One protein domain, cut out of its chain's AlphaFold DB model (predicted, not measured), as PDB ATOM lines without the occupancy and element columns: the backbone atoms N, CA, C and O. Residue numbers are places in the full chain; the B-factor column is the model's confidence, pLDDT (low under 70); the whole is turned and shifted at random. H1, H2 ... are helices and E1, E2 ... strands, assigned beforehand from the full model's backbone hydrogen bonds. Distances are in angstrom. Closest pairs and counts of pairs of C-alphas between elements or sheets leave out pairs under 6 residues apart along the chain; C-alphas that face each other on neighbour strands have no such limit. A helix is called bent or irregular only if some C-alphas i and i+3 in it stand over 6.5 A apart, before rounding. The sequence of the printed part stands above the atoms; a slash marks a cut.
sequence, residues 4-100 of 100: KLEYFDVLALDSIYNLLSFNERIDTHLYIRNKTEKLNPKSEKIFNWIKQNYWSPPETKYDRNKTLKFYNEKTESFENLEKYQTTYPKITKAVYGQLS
ATOM      1  N   LYS A   4     179.170 224.334 264.465       80.38
ATOM      2  CA  LYS A   4     178.375 224.743 263.308       80.38
ATOM      3  C   LYS A   4     177.785 226.152 263.442       80.38
ATOM      4  O   LYS A   4     177.496 226.767 262.423       80.38
ATOM      5  N   LEU A   5     177.654 226.704 264.653       79.00
ATOM      6  CA  LEU A   5     177.193 228.085 264.857       79.00
ATOM      7  C   LEU A   5     178.203 229.123 264.357       79.00
ATOM      8  O   LEU A   5     177.798 230.216 263.977       79.00
ATOM      9  N   GLU A   6     179.491 228.788 264.288       88.31
ATOM     10  CA  GLU A   6     180.515 229.711 263.783       88.31
ATOM     11  C   GLU A   6     180.359 229.981 262.270       88.31
ATOM     12  O   GLU A   6     180.850 230.979 261.750       88.31
ATOM     13  N   TYR A   7     179.586 229.156 261.552       94.38
ATOM     14  CA  TYR A   7     179.231 229.410 260.152       94.38
ATOM     15  C   TYR A   7     178.199 230.533 259.974       94.38
ATOM     16  O   TYR A   7     177.956 230.959 258.843       94.38
ATOM     17  N   PHE A   8     177.622 231.077 261.053       95.06
ATOM     18  CA  PHE A   8     176.892 232.344 260.952       95.06
ATOM     19  C   PHE A   8     177.802 233.492 260.501       95.06
ATOM     20  O   PHE A   8     177.335 234.367 259.771       95.06
ATOM     21  N   ASP A   9     179.098 233.448 260.821       95.75
ATOM     22  CA  ASP A   9     180.057 234.463 260.377       95.75
ATOM     23  C   ASP A   9     180.279 234.398 258.858       95.75
ATOM     24  O   ASP A   9     180.445 235.428 258.207       95.75
ATOM     25  N   VAL A  10     180.185 233.204 258.258       96.88
ATOM     26  CA  VAL A  10     180.219 233.032 256.794       96.88
ATOM     27  C   VAL A  10     179.058 233.771 256.137       96.88
ATOM     28  O   VAL A  10     179.255 234.497 255.165       96.88
ATOM     29  N   LEU A  11     177.851 233.615 256.685       96.38
ATOM     30  CA  LEU A  11     176.657 234.301 256.190       96.38
ATOM     31  C   LEU A  11     176.723 235.814 256.437       96.38
ATOM     32  O   LEU A  11     176.282 236.596 255.597       96.38
ATOM     33  N   ALA A  12     177.299 236.240 257.563       95.56
ATOM     34  CA  ALA A  12     177.514 237.651 257.847       95.56
ATOM     35  C   ALA A  12     178.486 238.284 256.838       95.56
ATOM     36  O   ALA A  12     178.187 239.346 256.293       95.56
ATOM     37  N   LEU A  13     179.602 237.619 256.524       96.44
ATOM     38  CA  LEU A  13     180.550 238.100 255.518       96.44
ATOM     39  C   LEU A  13     179.917 238.120 254.118       96.44
ATOM     40  O   LEU A  13     180.063 239.095 253.380       96.44
ATOM     41  N   ASP A  14     179.160 237.079 253.769       96.19
ATOM     42  CA  ASP A  14     178.399 237.029 252.522       96.19
ATOM     43  C   ASP A  14     177.384 238.181 252.409       96.19
ATOM     44  O   ASP A  14     177.267 238.766 251.338       96.19
ATOM     45  N   SER A  15     176.731 238.595 253.500       93.25
ATOM     46  CA  SER A  15     175.797 239.735 253.472       93.25
ATOM     47  C   SER A  15     176.452 241.075 253.096       93.25
ATOM     48  O   SER A  15     175.770 241.989 252.634       93.25
ATOM     49  N   ILE A  16     177.773 241.188 253.265       95.62
ATOM     50  CA  ILE A  16     178.558 242.389 252.947       95.62
ATOM     51  C   ILE A  16     179.148 242.309 251.532       95.62
ATOM     52  O   ILE A  16     179.236 243.324 250.838       95.62
ATOM     53  N   TYR A  17     179.578 241.117 251.106       96.00
ATOM     54  CA  TYR A  17     180.396 240.933 249.901       96.00
ATOM     55  C   TYR A  17     179.729 240.114 248.787       96.00
ATOM     56  O   TYR A  17     180.279 240.043 247.691       96.00
ATOM     57  N   ASN A  18     178.548 239.540 249.031       94.94
ATOM     58  CA  ASN A  18     177.797 238.682 248.106       94.94
ATOM     59  C   ASN A  18     178.642 237.531 247.531       94.94
ATOM     60  O   ASN A  18     178.719 237.338 246.319       94.94
ATOM     61  N   LEU A  19     179.302 236.777 248.413       96.25
ATOM     62  CA  LEU A  19     180.252 235.726 248.043       96.25
ATOM     63  C   LEU A  19     179.566 234.423 247.631       96.25
ATOM     64  O   LEU A  19     180.092 233.694 246.792       96.25
ATOM     65  N   LEU A  20     178.422 234.100 248.224       96.94
ATOM     66  CA  LEU A  20     177.716 232.844 248.015       96.94
ATOM     67  C   LEU A  20     176.580 233.010 247.002       96.94
ATOM     68  O   LEU A  20     175.869 234.013 246.966       96.94
ATOM     69  N   SER A  21     176.359 231.978 246.196       96.50
ATOM     70  CA  SER A  21     175.123 231.813 245.437       96.50
ATOM     71  C   SER A  21     173.945 231.507 246.367       96.50
ATOM     72  O   SER A  21     174.105 231.124 247.527       96.50
ATOM     73  N   PHE A  22     172.723 231.637 245.847       96.12
ATOM     74  CA  PHE A  22     171.508 231.342 246.609       96.12
ATOM     75  C   PHE A  22     171.486 229.912 247.179       96.12
ATOM     76  O   PHE A  22     171.158 229.728 248.351       96.12
ATOM     77  N   ASN A  23     171.893 228.914 246.390       96.00
ATOM     78  CA  ASN A  23     171.932 227.522 246.843       96.00
ATOM     79  C   ASN A  23     173.005 227.311 247.919       96.00
ATOM     80  O   ASN A  23     172.730 226.686 248.937       96.00
ATOM     81  N   GLU A  24     174.190 227.909 247.761       97.31
ATOM     82  CA  GLU A  24     175.251 227.819 248.771       97.31
ATOM     83  C   GLU A  24     174.831 228.463 250.107       97.31
ATOM     84  O   GLU A  24     175.165 227.945 251.176       97.31
ATOM     85  N   ARG A  25     174.043 229.551 250.079       97.38
ATOM     86  CA  ARG A  25     173.438 230.142 251.289       97.38
ATOM     87  C   ARG A  25     172.479 229.174 251.973       97.38
ATOM     88  O   ARG A  25     172.551 229.010 253.191       97.38
ATOM     89  N   ILE A  26     171.601 228.523 251.207       95.88
ATOM     90  CA  ILE A  26     170.667 227.521 251.739       95.88
ATOM     91  C   ILE A  26     171.437 226.367 252.378       95.88
ATOM     92  O   ILE A  26     171.167 226.033 253.531       95.88
ATOM     93  N   ASP A  27     172.424 225.811 251.678       95.81
ATOM     94  CA  ASP A  27     173.237 224.703 252.187       95.81
ATOM     95  C   ASP A  27     173.928 225.079 253.500       95.81
ATOM     96  O   ASP A  27     173.914 224.310 254.461       95.81
ATOM     97  N   THR A  28     174.461 226.301 253.581       96.69
ATOM     98  CA  THR A  28     175.095 226.826 254.800       96.69
ATOM     99  C   THR A  28     174.093 226.938 255.948       96.69
ATOM    100  O   THR A  28     174.373 226.489 257.058       96.69
ATOM    101  N   HIS A  29     172.892 227.467 255.695       95.75
ATOM    102  CA  HIS A  29     171.830 227.523 256.701       95.75
ATOM    103  C   HIS A  29     171.400 226.135 257.185       95.75
ATOM    104  O   HIS A  29     171.218 225.933 258.388       95.75
ATOM    105  N   LEU A  30     171.231 225.177 256.271       95.38
ATOM    106  CA  LEU A  30     170.874 223.802 256.617       95.38
ATOM    107  C   LEU A  30     171.981 223.141 257.444       95.38
ATOM    108  O   LEU A  30     171.673 222.442 258.413       95.38
ATOM    109  N   TYR A  31     173.245 223.395 257.100       95.31
ATOM    110  CA  TYR A  31     174.399 222.888 257.834       95.31
ATOM    111  C   TYR A  31     174.426 223.432 259.268       95.31
ATOM    112  O   TYR A  31     174.427 222.647 260.213       95.31
ATOM    113  N   ILE A  32     174.310 224.757 259.445       95.00
ATOM    114  CA  ILE A  32     174.228 225.414 260.765       95.00
ATOM    115  C   ILE A  32     173.101 224.825 261.624       95.00
ATOM    116  O   ILE A  32     173.237 224.660 262.833       95.00
ATOM    117  N   ARG A  33     171.956 224.509 261.006       93.62
ATOM    118  CA  ARG A  33     170.763 223.989 261.691       93.62
ATOM    119  C   ARG A  33     170.785 222.474 261.917       93.62
ATOM    120  O   ARG A  33     169.745 221.927 262.291       93.62
ATOM    121  N   ASN A  34     171.915 221.799 261.686       93.31
ATOM    122  CA  ASN A  34     172.038 220.340 261.788       93.31
ATOM    123  C   ASN A  34     171.009 219.588 260.916       93.31
ATOM    124  O   ASN A  34     170.533 218.513 261.273       93.31
ATOM    125  N   LYS A  35     170.613 220.176 259.779       93.56
ATOM    126  CA  LYS A  35     169.696 219.564 258.798       93.56
ATOM    127  C   LYS A  35     170.432 218.847 257.668       93.56
ATOM    128  O   LYS A  35     169.813 218.099 256.922       93.56
ATOM    129  N   THR A  36     171.737 219.068 257.554       92.25
ATOM    130  CA  THR A  36     172.644 218.352 256.656       92.25
ATOM    131  C   THR A  36     174.026 218.268 257.303       92.25
ATOM    132  O   THR A  36     174.419 219.158 258.059       92.25
ATOM    133  N   GLU A  37     174.769 217.212 256.981       89.88
ATOM    134  CA  GLU A  37     176.198 217.093 257.303       89.88
ATOM    135  C   GLU A  37     177.094 217.591 256.163       89.88
ATOM    136  O   GLU A  37     178.298 217.753 256.334       89.88
ATOM    137  N   LYS A  38     176.516 217.847 254.983       88.62
ATOM    138  CA  LYS A  38     177.250 218.355 253.825       88.62
ATOM    139  C   LYS A  38     177.244 219.875 253.837       88.62
ATOM    140  O   LYS A  38     176.181 220.484 253.743       88.62
ATOM    141  N   LEU A  39     178.433 220.456 253.902       92.44
ATOM    142  CA  LEU A  39     178.677 221.869 253.659       92.44
ATOM    143  C   LEU A  39     179.252 222.046 252.250       92.44
ATOM    144  O   LEU A  39     180.008 221.199 251.773       92.44
ATOM    145  N   ASN A  40     178.903 223.141 251.578       93.31
ATOM    146  CA  ASN A  40     179.507 223.447 250.288       93.31
ATOM    147  C   ASN A  40     180.975 223.921 250.468       93.31
ATOM    148  O   ASN A  40     181.280 224.625 251.439       93.31
ATOM    149  N   PRO A  41     181.889 223.601 249.529       95.69
ATOM    150  CA  PRO A  41     183.306 223.966 249.650       95.69
ATOM    151  C   PRO A  41     183.566 225.475 249.747       95.69
ATOM    152  O   PRO A  41     184.560 225.900 250.336       95.69
ATOM    153  N   LYS A  42     182.684 226.307 249.176       96.38
ATOM    154  CA  LYS A  42     182.848 227.764 249.191       96.38
ATOM    155  C   LYS A  42     182.641 228.330 250.593       96.38
ATOM    156  O   LYS A  42     183.450 229.137 251.043       96.38
ATOM    157  N   SER A  43     181.635 227.856 251.320       96.62
ATOM    158  CA  SER A  43     181.400 228.224 252.717       96.62
ATOM    159  C   SER A  43     182.532 227.770 253.632       96.62
ATOM    160  O   SER A  43     182.924 228.519 254.521       96.62
ATOM    161  N   GLU A  44     183.113 226.592 253.393       95.75
ATOM    162  CA  GLU A  44     184.302 226.141 254.124       95.75
ATOM    163  C   GLU A  44     185.521 227.033 253.844       95.75
ATOM    164  O   GLU A  44     186.217 227.453 254.768       95.75
ATOM    165  N   LYS A  45     185.741 227.409 252.577       96.88
ATOM    166  CA  LYS A  45     186.798 228.353 252.188       96.88
ATOM    167  C   LYS A  45     186.637 229.708 252.889       96.88
ATOM    168  O   LYS A  45     187.616 230.240 253.409       96.88
ATOM    169  N   ILE A  46     185.418 230.250 252.930       97.56
ATOM    170  CA  ILE A  46     185.120 231.513 253.620       97.56
ATOM    171  C   ILE A  46     185.355 231.373 255.126       97.56
ATOM    172  O   ILE A  46     185.994 232.232 255.727       97.56
ATOM    173  N   PHE A  47     184.893 230.284 255.736       96.62
ATOM    174  CA  PHE A  47     185.089 230.032 257.161       96.62
ATOM    175  C   PHE A  47     186.575 229.985 257.544       96.62
ATOM    176  O   PHE A  47     187.008 230.651 258.485       96.62
ATOM    177  N   ASN A  48     187.380 229.265 256.762       96.00
ATOM    178  CA  ASN A  48     188.825 229.201 256.964       96.00
ATOM    179  C   ASN A  48     189.478 230.580 256.826       96.00
ATOM    180  O   ASN A  48     190.348 230.935 257.620       96.00
ATOM    181  N   TRP A  49     189.029 231.386 255.862       97.06
ATOM    182  CA  TRP A  49     189.494 232.762 255.707       97.06
ATOM    183  C   TRP A  49     189.154 233.633 256.922       97.06
ATOM    184  O   TRP A  49     190.021 234.369 257.395       97.06
ATOM    185  N   ILE A  50     187.936 233.514 257.465       96.62
ATOM    186  CA  ILE A  50     187.494 234.237 258.671       96.62
ATOM    187  C   ILE A  50     188.414 233.907 259.849       96.62
ATOM    188  O   ILE A  50     188.939 234.819 260.491       96.62
ATOM    189  N   LYS A  51     188.681 232.614 260.081       95.19
ATOM    190  CA  LYS A  51     189.589 232.148 261.139       95.19
ATOM    191  C   LYS A  51     191.015 232.670 260.961       95.19
ATOM    192  O   LYS A  51     191.614 233.129 261.927       95.19
ATOM    193  N   GLN A  52     191.553 232.621 259.742       95.31
ATOM    194  CA  GLN A  52     192.923 233.060 259.447       95.31
ATOM    195  C   GLN A  52     193.114 234.573 259.595       95.31
ATOM    196  O   GLN A  52     194.179 235.018 260.014       95.31
ATOM    197  N   ASN A  53     192.096 235.360 259.243       94.88
ATOM    198  CA  ASN A  53     192.160 236.821 259.283       94.88
ATOM    199  C   ASN A  53     191.614 237.406 260.593       94.88
ATOM    200  O   ASN A  53     191.560 238.629 260.717       94.88
ATOM    201  N   TYR A  54     191.210 236.558 261.547       94.12
ATOM    202  CA  TYR A  54     190.562 236.959 262.801       94.12
ATOM    203  C   TYR A  54     189.406 237.940 262.567       94.12
ATOM    204  O   TYR A  54     189.230 238.909 263.305       94.12
ATOM    205  N   TRP A  55     188.651 237.720 261.491       95.19
ATOM    206  CA  TRP A  55     187.533 238.586 261.152       95.19
ATOM    207  C   TRP A  55     186.349 238.279 262.068       95.19
ATOM    208  O   TRP A  55     186.030 237.117 262.308       95.19
ATOM    209  N   SER A  56     185.678 239.324 262.545       93.56
ATOM    210  CA  SER A  56     184.434 239.219 263.301       93.56
ATOM    211  C   SER A  56     183.348 240.066 262.640       93.56
ATOM    212  O   SER A  56     183.648 241.160 262.140       93.56
ATOM    213  N   PRO A  57     182.086 239.608 262.646       93.44
ATOM    214  CA  PRO A  57     180.990 240.388 262.095       93.44
ATOM    215  C   PRO A  57     180.823 241.704 262.869       93.44
ATOM    216  O   PRO A  57     180.908 241.704 264.100       93.44
ATOM    217  N   PRO A  58     180.573 242.833 262.180       94.88
ATOM    218  CA  PRO A  58     180.243 244.073 262.866       94.88
ATOM    219  C   PRO A  58     178.864 243.962 263.527       94.88
ATOM    220  O   PRO A  58     177.988 243.235 263.050       94.88
ATOM    221  N   GLU A  59     178.628 244.748 264.577       95.25
ATOM    222  CA  GLU A  59     177.270 244.936 265.078       95.25
ATOM    223  C   GLU A  59     176.408 245.539 263.964       95.25
ATOM    224  O   GLU A  59     176.794 246.526 263.331       95.25
ATOM    225  N   THR A  60     175.238 244.951 263.712       94.19
ATOM    226  CA  THR A  60     174.310 245.437 262.691       94.19
ATOM    227  C   THR A  60     172.912 245.652 263.244       94.19
ATOM    228  O   THR A  60     172.469 244.976 264.171       94.19
ATOM    229  N   LYS A  61     172.194 246.618 262.665       94.75
ATOM    230  CA  LYS A  61     170.783 246.867 262.976       94.75
ATOM    231  C   LYS A  61     170.044 247.453 261.787       94.75
ATOM    232  O   LYS A  61     170.637 248.129 260.949       94.75
ATOM    233  N   TYR A  62     168.733 247.264 261.760       94.38
ATOM    234  CA  TYR A  62     167.868 247.967 260.823       94.38
ATOM    235  C   TYR A  62     167.470 249.331 261.385       94.38
ATOM    236  O   TYR A  62     167.105 249.449 262.556       94.38
ATOM    237  N   ASP A  63     167.535 250.367 260.553       93.19
ATOM    238  CA  ASP A  63     166.934 251.657 260.883       93.19
ATOM    239  C   ASP A  63     165.409 251.655 260.652       93.19
ATOM    240  O   ASP A  63     164.810 250.664 260.221       93.19
ATOM    241  N   ARG A  64     164.755 252.791 260.929       93.38
ATOM    242  CA  ARG A  64     163.302 252.953 260.731       93.38
ATOM    243  C   ARG A  64     162.867 252.769 259.271       93.38
ATOM    244  O   ARG A  64     161.715 252.424 259.029       93.38
ATOM    245  N   ASN A  65     163.784 252.950 258.324       94.38
ATOM    246  CA  ASN A  65     163.557 252.781 256.893       94.38
ATOM    247  C   ASN A  65     163.923 251.366 256.416       94.38
ATOM    248  O   ASN A  65     164.034 251.140 255.213       94.38
ATOM    249  N   LYS A  66     164.129 250.412 257.339       91.94
ATOM    250  CA  LYS A  66     164.549 249.031 257.049       91.94
ATOM    251  C   LYS A  66     165.879 248.948 256.290       91.94
ATOM    252  O   LYS A  66     166.156 247.947 255.636       91.94
ATOM    253  N   THR A  67     166.721 249.973 256.399       93.56
ATOM    254  CA  THR A  67     168.076 249.949 255.846       93.56
ATOM    255  C   THR A  67     169.009 249.305 256.861       93.56
ATOM    256  O   THR A  67     169.029 249.705 258.028       93.56
ATOM    257  N   LEU A  68     169.785 248.312 256.424       92.94
ATOM    258  CA  LEU A  68     170.768 247.648 257.274       92.94
ATOM    259  C   LEU A  68     171.965 248.578 257.513       92.94
ATOM    260  O   LEU A  68     172.598 249.077 256.576       92.94
ATOM    261  N   LYS A  69     172.254 248.829 258.786       96.19
ATOM    262  CA  LYS A  69     173.388 249.617 259.261       96.19
ATOM    263  C   LYS A  69     174.391 248.717 259.962       96.19
ATOM    264  O   LYS A  69     173.986 247.727 260.567       96.19
ATOM    265  N   PHE A  70     175.657 249.113 259.956       96.88
ATOM    266  CA  PHE A  70     176.699 248.531 260.795       96.88
ATOM    267  C   PHE A  70     177.265 249.582 261.749       96.88
ATOM    268  O   PHE A  70     177.282 250.770 261.417       96.88
ATOM    269  N   TYR A  71     177.716 249.157 262.924       96.62
ATOM    270  CA  TYR A  71     178.448 250.017 263.842       96.62
ATOM    271  C   TYR A  71     179.885 250.202 263.345       96.62
ATOM    272  O   TYR A  71     180.637 249.240 263.182       96.62
ATOM    273  N   ASN A  72     180.257 251.446 263.059       95.25
ATOM    274  CA  ASN A  72     181.605 251.820 262.673       95.25
ATOM    275  C   ASN A  72     182.371 252.303 263.904       95.25
ATOM    276  O   ASN A  72     182.183 253.431 264.351       95.25
ATOM    277  N   GLU A  73     183.286 251.476 264.402       91.62
ATOM    278  CA  GLU A  73     184.123 251.805 265.562       91.62
ATOM    279  C   GLU A  73     185.019 253.033 265.328       91.62
ATOM    280  O   GLU A  73     185.379 253.720 266.273       91.62
ATOM    281  N   LYS A  74     185.356 253.362 264.071       91.31
ATOM    282  CA  LYS A  74     186.194 254.533 263.752       91.31
ATOM    283  C   LYS A  74     185.462 255.861 263.924       91.31
ATOM    284  O   LYS A  74     186.108 256.884 264.126       91.31
ATOM    285  N   THR A  75     184.143 255.859 263.740       94.12
ATOM    286  CA  THR A  75     183.288 257.056 263.821       94.12
ATOM    287  C   THR A  75     182.315 256.987 264.995       94.12
ATOM    288  O   THR A  75     181.519 257.905 265.172       94.12
ATOM    289  N   GLU A  76     182.358 255.894 265.764       94.94
ATOM    290  CA  GLU A  76     181.458 255.565 266.874       94.94
ATOM    291  C   GLU A  76     179.970 255.701 266.507       94.94
ATOM    292  O   GLU A  76     179.131 256.112 267.312       94.94
ATOM    293  N   SER A  77     179.615 255.359 265.265       95.12
ATOM    294  CA  SER A  77     178.278 255.610 264.723       95.12
ATOM    295  C   SER A  77     177.764 254.476 263.838       95.12
ATOM    296  O   SER A  77     178.522 253.652 263.333       95.12
ATOM    297  N   PHE A  78     176.443 254.422 263.652       96.25
ATOM    298  CA  PHE A  78     175.820 253.469 262.735       96.25
ATOM    299  C   PHE A  78     175.766 254.030 261.314       96.25
ATOM    300  O   PHE A  78     175.091 255.028 261.053       96.25
ATOM    301  N   GLU A  79     176.404 253.333 260.380       96.19
ATOM    302  CA  GLU A  79     176.495 253.712 258.969       96.19
ATOM    303  C   GLU A  79     175.830 252.669 258.063       96.19
ATOM    304  O   GLU A  79     175.635 251.527 258.466       96.19
ATOM    305  N   ASN A  80     175.461 253.036 256.829       95.44
ATOM    306  CA  ASN A  80     174.916 252.079 255.850       95.44
ATOM    307  C   ASN A  80     175.894 250.922 255.629       95.44
ATOM    308  O   ASN A  80     177.068 251.183 255.377       95.44
ATOM    309  N   LEU A  81     175.409 249.674 255.630       94.38
ATOM    310  CA  LEU A  81     176.251 248.494 255.379       94.38
ATOM    311  C   LEU A  81     177.023 248.584 254.057       94.38
ATOM    312  O   LEU A  81     178.169 248.161 253.983       94.38
ATOM    313  N   GLU A  82     176.443 249.225 253.043       91.81
ATOM    314  CA  GLU A  82     177.083 249.488 251.745       91.81
ATOM    315  C   GLU A  82     178.417 250.245 251.867       91.81
ATOM    316  O   GLU A  82     179.306 250.081 251.034       91.81
ATOM    317  N   LYS A  83     178.601 251.047 252.927       95.38
ATOM    318  CA  LYS A  83     179.862 251.751 253.198       95.38
ATOM    319  C   LYS A  83     180.935 250.855 253.808       95.38
ATOM    320  O   LYS A  83     182.095 251.248 253.833       95.38
ATOM    321  N   TYR A  84     180.600 249.658 254.288       95.88
ATOM    322  CA  TYR A  84     181.565 248.786 254.963       95.88
ATOM    323  C   TYR A  84     182.800 248.532 254.092       95.88
ATOM    324  O   TYR A  84     183.936 248.657 254.554       95.88
ATOM    325  N   GLN A  85     182.585 248.255 252.802       95.38
ATOM    326  CA  GLN A  85     183.673 247.922 251.889       95.38
ATOM    327  C   GLN A  85     184.672 249.075 251.703       95.38
ATOM    328  O   GLN A  85     185.877 248.825 251.599       95.38
ATOM    329  N   THR A  86     184.188 250.322 251.693       95.75
ATOM    330  CA  THR A  86     185.017 251.530 251.553       95.75
ATOM    331  C   THR A  86     185.620 251.979 252.884       95.75
ATOM    332  O   THR A  86     186.742 252.481 252.900       95.75
ATOM    333  N   THR A  87     184.940 251.731 254.007       95.44
ATOM    334  CA  THR A  87     185.446 251.995 255.365       95.44
ATOM    335  C   THR A  87     186.586 251.045 255.759       95.44
ATOM    336  O   THR A  87     187.518 251.449 256.471       95.44
ATOM    337  N   TYR A  88     186.562 249.798 255.272       94.94
ATOM    338  CA  TYR A  88     187.562 248.760 255.564       94.94
ATOM    339  C   TYR A  88     188.270 248.233 254.299       94.94
ATOM    340  O   TYR A  88     188.228 247.037 254.005       94.94
ATOM    341  N   PRO A  89     189.015 249.082 253.563       95.69
ATOM    342  CA  PRO A  89     189.564 248.724 252.251       95.69
ATOM    343  C   PRO A  89     190.604 247.595 252.307       95.69
ATOM    344  O   PRO A  89     190.729 246.826 251.358       95.69
ATOM    345  N   LYS A  90     191.342 247.456 253.420       95.00
ATOM    346  CA  LYS A  90     192.300 246.352 253.618       95.00
ATOM    347  C   LYS A  90     191.591 244.995 253.665       95.00
ATOM    348  O   LYS A  90     192.025 244.070 252.988       95.00
ATOM    349  N   ILE A  91     190.491 244.914 254.420       94.88
ATOM    350  CA  ILE A  91     189.659 243.709 254.540       94.88
ATOM    351  C   ILE A  91     189.021 243.405 253.186       94.88
ATOM    352  O   ILE A  91     189.179 242.305 252.669       94.88
ATOM    353  N   THR A  92     188.410 244.407 252.553       95.56
ATOM    354  CA  THR A  92     187.805 244.287 251.219       95.56
ATOM    355  C   THR A  92     188.785 243.757 250.175       95.56
ATOM    356  O   THR A  92     188.454 242.845 249.421       95.56
ATOM    357  N   LYS A  93     190.020 244.273 250.150       96.00
ATOM    358  CA  LYS A  93     191.058 243.788 249.235       96.00
ATOM    359  C   LYS A  93     191.431 242.329 249.508       96.00
ATOM    360  O   LYS A  93     191.633 241.579 248.559       96.00
ATOM    361  N   ALA A  94     191.528 241.927 250.775       95.50
ATOM    362  CA  ALA A  94     191.831 240.546 251.145       95.50
ATOM    363  C   ALA A  94     190.695 239.588 250.746       95.50
ATOM    364  O   ALA A  94     190.969 238.558 250.134       95.50
ATOM    365  N   VAL A  95     189.437 239.970 250.999       95.88
ATOM    366  CA  VAL A  95     188.253 239.209 250.571       95.88
ATOM    367  C   VAL A  95     188.274 239.016 249.058       95.88
ATOM    368  O   VAL A  95     188.286 237.879 248.594       95.88
ATOM    369  N   TYR A  96     188.373 240.093 248.275       94.12
ATOM    370  CA  TYR A  96     188.351 239.956 246.820       94.12
ATOM    371  C   TYR A  96     189.598 239.261 246.248       94.12
ATOM    372  O   TYR A  96     189.515 238.584 245.227       94.12
ATOM    373  N   GLY A  97     190.757 239.370 246.895       92.56
ATOM    374  CA  GLY A  97     191.971 238.687 246.443       92.56
ATOM    375  C   GLY A  97     191.980 237.175 246.690       92.56
ATOM    376  O   GLY A  97     192.748 236.469 246.045       92.56
ATOM    377  N   GLN A  98     191.172 236.677 247.633       91.44
ATOM    378  CA  GLN A  98     191.261 235.291 248.111       91.44
ATOM    379  C   GLN A  98     189.951 234.507 247.964       91.44
ATOM    380  O   GLN A  98     189.995 233.281 247.830       91.44
ATOM    381  N   LEU A  99     188.798 235.179 247.985       89.75
ATOM    382  CA  LEU A  99     187.470 234.557 248.028       89.75
ATOM    383  C   LEU A  99     186.622 234.769 246.764       89.75
ATOM    384  O   LEU A  99     185.641 234.037 246.618       89.75
ATOM    385  N   SER A 100     186.996 235.705 245.876       73.62
ATOM    386  CA  SER A 100     186.342 235.889 244.564       73.62
ATOM    387  C   SER A 100     186.487 234.673 243.664       73.62
ATOM    388  O   SER A 100     187.580 234.059 243.683       73.62
TER     389      SER A 100
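What this domain is: This is residues 4 to 100 of the 100 residues of an uncharacterized protein of Spirochaetes bacterium (UniProt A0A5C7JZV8). Helix H1 forms the middle, with H2 folded back along it and H3 across it; away from these three lies a small sheet, E1 E2 E3, with H4 over one face, and H5 leads from H4 back towards H3. There are 97 printed residues, with five named helices and three named strands in the order H1 H2 H3 E1 E2 E3 H4 H5, mostly helix; the sheet, in the order E1 E2 E3, is antiparallel. The whole is compact, with a radius of gyration of the C-alphas of 13.9 A and spans of 41 by 31 by 20 A.

How they stand to each other: Start at H1, residues 4 to 17, the hub. H2, residues 22 to 32, touches it in a helical hairpin, opposite ways at a shallow tilt of 26 degrees; their closest C-alphas, Lys 4 and Ile 32, are 4.9 A apart. H3, residues 41 to 53, touches residues 7 to 10 of H1 alone, about perpendicular at 89 degrees, closest at C-alphas 10 and 47, 5.7 A. Next, E1, residues 60 to 62, E2, 68 to 72, and E3, 77 to 80, make a meander, each strand the antiparallel neighbour of the one before; find N 61 and O 69 at 3.0 A, N 70 and O 79 at 2.8 A, within hydrogen-bond range. H4, residues 81 to 87, is on the sheet at a height of 7.0 A and touches residues 16 to 17 of H1 alone, closest at C-alphas 16 and 81, 7.0 A. H5, residues 89 to 99, only just touches H4, only at the corner, closest at C-alphas 85 and 92, 5.5 A; it is close to H3 but not clearly touching, closest at C-alphas 46 and 99, 6.8 A. Every O i to N i+4 pair is within range in H2, H3 and H5, but 6 of 10 in H1 and 1 of 3 in H4, which has 3 of 4 O i to N i+3 pairs.

Where its parts are: Find C-alpha 4 at (178.375, 224.743, 263.308), where H1 begins its 21.1 A; H2 runs 15.6 A, H3 18.3 A and H5 14.9 A, to C-alpha 99 at (187.470, 234.557, 248.028). H4 is irregular, but only just: C-alphas 82 and 85 are 6.8 A apart.

The domain as a whole: The farthest C-alphas, Glu 37 and Thr 75, are 41.1 A apart. The printed part has no cut, no link is long, and no printed residue is under 70 in pLDDT.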